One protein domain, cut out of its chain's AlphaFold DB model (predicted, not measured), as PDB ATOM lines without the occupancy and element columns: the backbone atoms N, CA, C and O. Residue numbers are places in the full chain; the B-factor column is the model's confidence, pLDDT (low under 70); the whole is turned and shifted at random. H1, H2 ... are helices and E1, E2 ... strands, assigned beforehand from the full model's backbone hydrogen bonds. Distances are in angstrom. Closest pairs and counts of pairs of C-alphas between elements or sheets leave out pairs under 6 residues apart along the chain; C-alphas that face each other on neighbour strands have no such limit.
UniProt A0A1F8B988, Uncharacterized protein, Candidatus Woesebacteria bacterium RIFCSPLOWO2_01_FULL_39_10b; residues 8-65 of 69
ATOM      1  N   ASN A   8     -38.471 -70.075 -12.395       79.38
ATOM      2  CA  ASN A   8     -38.751 -68.812 -11.721       79.38
ATOM      3  C   ASN A   8     -37.443 -68.038 -11.542       79.38
ATOM      4  O   ASN A   8     -36.435 -68.614 -11.129       79.38
ATOM      5  N   ASP A   9     -37.454 -66.748 -11.856       78.50
ATOM      6  CA  ASP A   9     -36.332 -65.839 -11.628       78.50
ATOM      7  C   ASP A   9     -36.770 -64.691 -10.724       78.50
ATOM      8  O   ASP A   9     -37.874 -64.166 -10.863       78.50
ATOM      9  N   THR A  10     -35.913 -64.289  -9.790       83.44
ATOM     10  CA  THR A  10     -36.234 -63.227  -8.833       83.44
ATOM     11  C   THR A  10     -35.272 -62.060  -9.008       83.44
ATOM     12  O   THR A  10     -34.079 -62.169  -8.718       83.44
ATOM     13  N   LEU A  11     -35.801 -60.919  -9.445       82.69
ATOM     14  CA  LEU A  11     -35.105 -59.643  -9.470       82.69
ATOM     15  C   LEU A  11     -35.266 -58.956  -8.113       82.69
ATOM     16  O   LEU A  11     -36.300 -58.374  -7.809       82.69
ATOM     17  N   GLN A  12     -34.218 -59.032  -7.301       86.50
ATOM     18  CA  GLN A  12     -34.148 -58.367  -6.000       86.50
ATOM     19  C   GLN A  12     -33.490 -56.993  -6.143       86.50
ATOM     20  O   GLN A  12     -32.373 -56.933  -6.661       86.50
ATOM     21  N   ILE A  13     -34.110 -55.912  -5.682       88.75
ATOM     22  CA  ILE A  13     -33.507 -54.567  -5.701       88.75
ATOM     23  C   ILE A  13     -33.819 -53.805  -4.412       88.75
ATOM     24  O   ILE A  13     -34.814 -54.071  -3.745       88.75
ATOM     25  N   ILE A  14     -32.963 -52.846  -4.078       90.75
ATOM     26  CA  ILE A  14     -33.149 -51.922  -2.950       90.75
ATOM     27  C   ILE A  14     -33.707 -50.583  -3.449       90.75
ATOM     28  O   ILE A  14     -33.635 -50.279  -4.642       90.75
ATOM     29  N   ARG A  15     -34.194 -49.733  -2.540       88.69
ATOM     30  CA  ARG A  15     -34.708 -48.393  -2.886       88.69
ATOM     31  C   ARG A  15     -33.702 -47.531  -3.642       88.69
ATOM     32  O   ARG A  15     -34.051 -46.914  -4.642       88.69
ATOM     33  N   GLU A  16     -32.437 -47.566  -3.237       88.88
ATOM     34  CA  GLU A  16     -31.345 -46.822  -3.885       88.88
ATOM     35  C   GLU A  16     -31.080 -47.272  -5.333       88.88
ATOM     36  O   GLU A  16     -30.601 -46.489  -6.153       88.88
ATOM     37  N   GLN A  17     -31.436 -48.518  -5.665       87.88
ATOM     38  CA  GLN A  17     -31.337 -49.082  -7.012       87.88
ATOM     39  C   GLN A  17     -32.554 -48.754  -7.887       87.88
ATOM     40  O   GLN A  17     -32.586 -49.177  -9.039       87.88
ATOM     41  N   GLY A  18     -33.529 -47.992  -7.375       86.94
ATOM     42  CA  GLY A  18     -34.699 -47.530  -8.124       86.94
ATOM     43  C   GLY A  18     -35.999 -48.277  -7.820       86.94
ATOM     44  O   GLY A  18     -36.874 -48.298  -8.681       86.94
ATOM     45  N   TRP A  19     -36.151 -48.907  -6.642       90.19
ATOM     46  CA  TRP A  19     -37.450 -49.497  -6.269       90.19
ATOM     47  C   TRP A  19     -38.568 -48.447  -6.390       90.19
ATOM     48  O   TRP A  19     -38.394 -47.337  -5.872       90.19
ATOM     49  N   PRO A  20     -39.709 -48.757  -7.033       89.00
ATOM     50  CA  PRO A  20     -40.765 -47.778  -7.216       89.00
ATOM     51  C   PRO A  20     -41.444 -47.512  -5.865       89.00
ATOM     52  O   PRO A  20     -42.025 -48.433  -5.294       89.00
ATOM     53  N   PRO A  21     -41.418 -46.276  -5.339       87.44
ATOM     54  CA  PRO A  21     -41.981 -45.976  -4.019       87.44
ATOM     55  C   PRO A  21     -43.506 -46.142  -3.968       87.44
ATOM     56  O   PRO A  21     -44.079 -46.273  -2.894       87.44
ATOM     57  N   GLU A  22     -44.157 -46.140  -5.129       87.38
ATOM     58  CA  GLU A  22     -45.583 -46.424  -5.292       87.38
ATOM     59  C   GLU A  22     -45.946 -47.899  -5.095       87.38
ATOM     60  O   GLU A  22     -47.099 -48.196  -4.804       87.38
ATOM     61  N   LEU A  23     -44.987 -48.822  -5.213       88.06
ATOM     62  CA  LEU A  23     -45.196 -50.237  -4.907       88.06
ATOM     63  C   LEU A  23     -45.008 -50.476  -3.410       88.06
ATOM     64  O   LEU A  23     -44.039 -51.096  -2.972       88.06
ATOM     65  N   ASP A  24     -45.952 -49.953  -2.632       89.06
ATOM     66  CA  ASP A  24     -45.992 -50.104  -1.182       89.06
ATOM     67  C   ASP A  24     -46.840 -51.312  -0.753       89.06
ATOM     68  O   ASP A  24     -47.962 -51.509  -1.235       89.06
ATOM     69  N   LEU A  25     -46.303 -52.108   0.178       87.81
ATOM     70  CA  LEU A  25     -46.936 -53.333   0.667       87.81
ATOM     71  C   LEU A  25     -48.189 -53.043   1.498       87.81
ATOM     72  O   LEU A  25     -49.196 -53.729   1.337       87.81
ATOM     73  N   GLU A  26     -48.154 -52.043   2.382       91.31
ATOM     74  CA  GLU A  26     -49.306 -51.727   3.235       91.31
ATOM     75  C   GLU A  26     -50.501 -51.257   2.404       91.31
ATOM     76  O   GLU A  26     -51.650 -51.609   2.687       91.31
ATOM     77  N   THR A  27     -50.218 -50.480   1.362       90.75
ATOM     78  CA  THR A  27     -51.199 -50.008   0.390       90.75
ATOM     79  C   THR A  27     -51.743 -51.174  -0.430       90.75
ATOM     80  O   THR A  27     -52.960 -51.328  -0.509       90.75
ATOM     81  N   HIS A  28     -50.874 -52.062  -0.927       90.56
ATOM     82  CA  HIS A  28     -51.279 -53.254  -1.680       90.56
ATOM     83  C   HIS A  28     -52.190 -54.194  -0.878       90.56
ATOM     84  O   HIS A  28     -53.154 -54.738  -1.411       90.56
ATOM     85  N   LEU A  29     -51.907 -54.384   0.415       92.81
ATOM     86  CA  LEU A  29     -52.713 -55.246   1.286       92.81
ATOM     87  C   LEU A  29     -54.119 -54.685   1.544       92.81
ATOM     88  O   LEU A  29     -55.042 -55.458   1.797       92.81
ATOM     89  N   LYS A  30     -54.291 -53.358   1.493       95.56
ATOM     90  CA  LYS A  30     -55.598 -52.694   1.636       95.56
ATOM     91  C   LYS A  30     -56.346 -52.632   0.306       95.56
ATOM     92  O   LYS A  30     -57.537 -52.926   0.260       95.56
ATOM     93  N   THR A  31     -55.631 -52.266  -0.753       94.69
ATOM     94  CA  THR A  31     -56.150 -52.093  -2.107       94.69
ATOM     95  C   THR A  31     -55.145 -52.703  -3.084       94.69
ATOM     96  O   THR A  31     -54.162 -52.047  -3.435       94.69
ATOM     97  N   PRO A  32     -55.354 -53.962  -3.505       92.75
ATOM     98  CA  PRO A  32     -54.455 -54.624  -4.437       92.75
ATOM     99  C   PRO A  32     -54.341 -53.843  -5.744       92.75
ATOM    100  O   PRO A  32     -55.349 -53.385  -6.280       92.75
ATOM    101  N   TYR A  33     -53.117 -53.719  -6.252       91.19
ATOM    102  CA  TYR A  33     -52.862 -53.060  -7.528       91.19
ATOM    103  C   TYR A  33     -53.312 -53.943  -8.688       91.19
ATOM    104  O   TYR A  33     -53.081 -55.157  -8.677       91.19
ATOM    105  N   ASP A  34     -53.885 -53.319  -9.707       92.19
ATOM    106  CA  ASP A  34     -54.207 -53.947 -10.977       92.19
ATOM    107  C   ASP A  34     -53.161 -53.585 -12.043       92.19
ATOM    108  O   ASP A  34     -52.486 -52.558 -11.979       92.19
ATOM    109  N   PHE A  35     -53.025 -54.420 -13.074       86.44
ATOM    110  CA  PHE A  35     -52.128 -54.119 -14.193       86.44
ATOM    111  C   PHE A  35     -52.484 -52.807 -14.902       86.44
ATOM    112  O   PHE A  35     -51.602 -52.148 -15.456       86.44
ATOM    113  N   SER A  36     -53.761 -52.417 -14.889       91.81
ATOM    114  CA  SER A  36     -54.217 -51.150 -15.459       91.81
ATOM    115  C   SER A  36     -53.665 -49.918 -14.736       91.81
ATOM    116  O   SER A  36     -53.453 -48.901 -15.399       91.81
ATOM    117  N   ASP A  37     -53.325 -50.021 -13.447       88.50
ATOM    118  CA  ASP A  37     -52.754 -48.917 -12.656       88.50
ATOM    119  C   ASP A  37     -51.350 -48.513 -13.139       88.50
ATOM    120  O   ASP A  37     -50.907 -47.377 -12.947       88.50
ATOM    121  N   PHE A  38     -50.658 -49.432 -13.818       88.69
ATOM    122  CA  PHE A  38     -49.299 -49.244 -14.335       88.69
ATOM    123  C   PHE A  38     -49.239 -49.175 -15.858       88.69
ATOM    124  O   PHE A  38     -48.153 -49.227 -16.443       88.69
ATOM    125  N   LYS A  39     -50.392 -49.068 -16.525       90.25
ATOM    126  CA  LYS A  39     -50.426 -48.932 -17.976       90.25
ATOM    127  C   LYS A  39     -49.627 -47.691 -18.390       90.25
ATOM    128  O   LYS A  39     -49.787 -46.621 -17.813       90.25
ATOM    129  N   ASP A  40     -48.744 -47.864 -19.371       91.56
ATOM    130  CA  ASP A  40     -47.847 -46.826 -19.899       91.56
ATOM    131  C   ASP A  40     -46.804 -46.282 -18.897       91.56
ATOM    132  O   ASP A  40     -46.115 -45.302 -19.190       91.56
ATOM    133  N   ARG A  41     -46.622 -46.933 -17.738       86.50
ATOM    134  CA  ARG A  41     -45.520 -46.625 -16.816       86.50
ATOM    135  C   ARG A  41     -44.264 -47.417 -17.157       86.50
ATOM    136  O   ARG A  41     -44.314 -48.607 -17.462       86.50
ATOM    137  N   VAL A  42     -43.121 -46.743 -17.051       86.44
ATOM    138  CA  VAL A  42     -41.793 -47.340 -17.213       86.44
ATOM    139  C   VAL A  42     -41.055 -47.222 -15.888       86.44
ATOM    140  O   VAL A  42     -40.899 -46.126 -15.356       86.44
ATOM    141  N   PHE A  43     -40.607 -48.359 -15.361       85.19
ATOM    142  CA  PHE A  43     -39.768 -48.422 -14.170       85.19
ATOM    143  C   PHE A  43     -38.318 -48.645 -14.579       85.19
ATOM    144  O   PHE A  43     -38.023 -49.533 -15.382       85.19
ATOM    145  N   GLU A  44     -37.419 -47.853 -14.005       82.88
ATOM    146  CA  GLU A  44     -35.988 -47.931 -14.277       82.88
ATOM    147  C   GLU A  44     -35.227 -48.282 -13.003       82.88
ATOM    148  O   GLU A  44     -35.415 -47.672 -11.952       82.88
ATOM    149  N   PHE A  45     -34.331 -49.260 -13.121       84.25
ATOM    150  CA  PHE A  45     -33.473 -49.717 -12.034       84.25
ATOM    151  C   PHE A  45     -32.014 -49.611 -12.468       84.25
ATOM    152  O   PHE A  45     -31.687 -49.907 -13.620       84.25
ATOM    153  N   LYS A  46     -31.124 -49.221 -11.554       83.62
ATOM    154  CA  LYS A  46     -29.704 -48.974 -11.849       83.62
ATOM    155  C   LYS A  46     -28.772 -49.646 -10.849       83.62
ATOM    156  O   LYS A  46     -29.197 -50.147  -9.812       83.62
ATOM    157  N   ASP A  47     -27.487 -49.677 -11.195       82.38
ATOM    158  CA  ASP A  47     -26.388 -50.046 -10.295       82.38
ATOM    159  C   ASP A  47     -26.510 -51.443  -9.644       82.38
ATOM    160  O   ASP A  47     -25.953 -51.717  -8.577       82.38
ATOM    161  N   LYS A  48     -27.200 -52.384 -10.312       77.31
ATOM    162  CA  LYS A  48     -27.213 -53.799  -9.921       77.31
ATOM    163  C   LYS A  48     -26.053 -54.542 -10.580       77.31
ATOM    164  O   LYS A  48     -26.062 -54.820 -11.781       77.31
ATOM    165  N   SER A  49     -25.054 -54.912  -9.780       73.44
ATOM    166  CA  SER A  49     -23.936 -55.723 -10.270       73.44
ATOM    167  C   SER A  49     -24.432 -57.087 -10.781       73.44
ATOM    168  O   SER A  49     -25.281 -57.730 -10.164       73.44
ATOM    169  N   LYS A  50     -23.903 -57.530 -11.932       70.31
ATOM    170  CA  LYS A  50     -24.258 -58.803 -12.598       70.31
ATOM    171  C   LYS A  50     -25.731 -58.920 -13.027       70.31
ATOM    172  O   LYS A  50     -26.293 -60.015 -12.979       70.31
ATOM    173  N   ILE A  51     -26.356 -57.823 -13.462       67.06
ATOM    174  CA  ILE A  51     -27.723 -57.860 -13.996       67.06
ATOM    175  C   ILE A  51     -27.770 -58.797 -15.223       67.06
ATOM    176  O   ILE A  51     -27.169 -58.537 -16.265       67.06
ATOM    177  N   ARG A  52     -28.413 -59.962 -15.085       59.03
ATOM    178  CA  ARG A  52     -28.686 -60.861 -16.214       59.03
ATOM    179  C   ARG A  52     -30.009 -60.432 -16.825       59.03
ATOM    180  O   ARG A  52     -31.067 -60.872 -16.395       59.03
ATOM    181  N   ILE A  53     -29.932 -59.532 -17.794       61.97
ATOM    182  CA  ILE A  53     -31.078 -59.126 -18.606       61.97
ATOM    183  C   ILE A  53     -31.201 -60.158 -19.734       61.97
ATOM    184  O   ILE A  53     -30.198 -60.498 -20.354       61.97
ATOM    185  N   TYR A  54     -32.422 -60.636 -19.971       53.12
ATOM    186  CA  TYR A  54     -32.844 -61.704 -20.890       53.12
ATOM    187  C   TYR A  54     -32.857 -63.132 -20.333       53.12
ATOM    188  O   TYR A  54     -31.845 -63.821 -20.209       53.12
ATOM    189  N   LYS A  55     -34.083 -63.605 -20.101       62.56
ATOM    190  CA  LYS A  55     -34.438 -65.019 -19.969       62.56
ATOM    191  C   LYS A  55     -35.299 -65.398 -21.180       62.56
ATOM    192  O   LYS A  55     -36.105 -64.590 -21.638       62.56
ATOM    193  N   LEU A  56     -35.093 -66.599 -21.719       58.59
ATOM    194  CA  LEU A  56     -35.911 -67.157 -22.805       58.59
ATOM    195  C   LEU A  56     -37.351 -67.411 -22.317       58.59
ATOM    196  O   LEU A  56     -37.600 -67.473 -21.115       58.59
ATOM    197  N   ALA A  57     -38.306 -67.554 -23.239       56.59
ATOM    198  CA  ALA A  57     -39.701 -67.830 -22.889       56.59
ATOM    199  C   ALA A  57     -39.841 -69.122 -22.041       56.59
ATOM    200  O   ALA A  57     -39.121 -70.091 -22.276       56.59
ATOM    201  N   SER A  58     -40.788 -69.113 -21.087       66.12
ATOM    202  CA  SER A  58     -41.008 -70.059 -19.959       66.12
ATOM    203  C   SER A  58     -40.370 -69.667 -18.613       66.12
ATOM    204  O   SER A  58     -40.418 -70.445 -17.656       66.12
ATOM    205  N   VAL A  59     -39.807 -68.454 -18.506       71.88
ATOM    206  CA  VAL A  59     -39.338 -67.909 -17.222       71.88
ATOM    207  C   VAL A  59     -40.311 -66.876 -16.660       71.88
ATOM    208  O   VAL A  59     -40.592 -65.870 -17.310       71.88
ATOM    209  N   ARG A  60     -40.801 -67.107 -15.437       80.75
ATOM    210  CA  ARG A  60     -41.592 -66.130 -14.681       80.75
ATOM    211  C   ARG A  60     -40.652 -65.270 -13.839       80.75
ATOM    212  O   ARG A  60     -39.895 -65.802 -13.028       80.75
ATOM    213  N   ASN A  61     -40.709 -63.954 -14.026       76.94
ATOM    214  CA  ASN A  61     -39.881 -63.006 -13.284       76.94
ATOM    215  C   ASN A  61     -40.670 -62.411 -12.117       76.94
ATOM    216  O   ASN A  61     -41.773 -61.902 -12.306       76.94
ATOM    217  N   PHE A  62     -40.080 -62.435 -10.929       83.75
ATOM    218  CA  PHE A  62     -40.616 -61.817  -9.723       83.75
ATOM    219  C   PHE A  62     -39.748 -60.628  -9.331       83.75
ATOM    220  O   PHE A  62     -38.535 -60.773  -9.201       83.75
ATOM    221  N   LEU A  63     -40.364 -59.470  -9.129       84.19
ATOM    222  CA  LEU A  63     -39.701 -58.274  -8.616       84.19
ATOM    223  C   LEU A  63     -39.851 -58.242  -7.086       84.19
ATOM    224  O   LEU A  63     -40.961 -58.385  -6.582       84.19
ATOM    225  N   VAL A  64     -38.745 -58.101  -6.354       88.25
ATOM    226  CA  VAL A  64     -38.708 -58.165  -4.882       88.25
ATOM    227  C   VAL A  64     -37.916 -56.991  -4.314       88.25
ATOM    228  O   VAL A  64     -36.782 -56.747  -4.736       88.25
ATOM    229  N   GLU A  65     -38.501 -56.291  -3.341       90.12
ATOM    230  CA  GLU A  65     -37.815 -55.250  -2.570       90.12
ATOM    231  C   GLU A  65     -36.934 -55.912  -1.508       90.12
ATOM    232  O   GLU A  65     -37.394 -56.752  -0.733       90.12
TER     233      GLU A  65
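Overview. This is residues 8 to 65 of the 69 residues of an uncharacterized protein of Candidatus Woesebacteria bacterium RIFCSPLOWO2_01_FULL_39_10b (UniProt A0A1F8B988). A loose, loop-rich model with little regular structure: strands E1 and E2 run side by side as a parallel ribbon, and long links lead to two short helices, H1 and H2, away from it. Residues 26 to 32 and 34 to 42 stick out. The printed part has 58 residues, 23 in named elements, in the order E1, H1, H2, E2; the class is mixed. It is only just loose, close to compact: radius of gyration of the C-alphas 12.8 A, spans 34 by 28 by 21 A.

Arrangement. E1, residues 8 to 13, and E2, residues 59 to 65, are parallel neighbours at 26 degrees. N 9 and O 60 are within hydrogen-bond range at 2.9 A, N 62 and O 9 at 2.8 A. With H1, residues 25 to 30, and H2, residues 35 to 38, between them, they form a strand-helix-strand unit, two parallel neighbour strands joined through helices. H1 and H2 are apart, as are E1 and H2, and H1 and E2. In H1 every O i to N i+4 pair is within hydrogen-bond range; H2 is too short for one.

Along the chain. E1 begins at C-alpha 8 (-38.751, -68.812, -11.721) and is 16.3 A long. H1 measures 8.7 A and H2 5.6 A. E2, 19.4 A, ends at C-alpha 65 (-37.815, -55.250, -2.570).

Size, cuts and confidence. The C-alphas of Lys 30 and Lys 50, the two farthest apart, are 35.0 A apart. The printed part has no cut. The links E1 to H1 and H2 to E2 are long, 11 and 20 residues; H1 to H2 is tight. Residues 51 to 58 have pLDDT under 70.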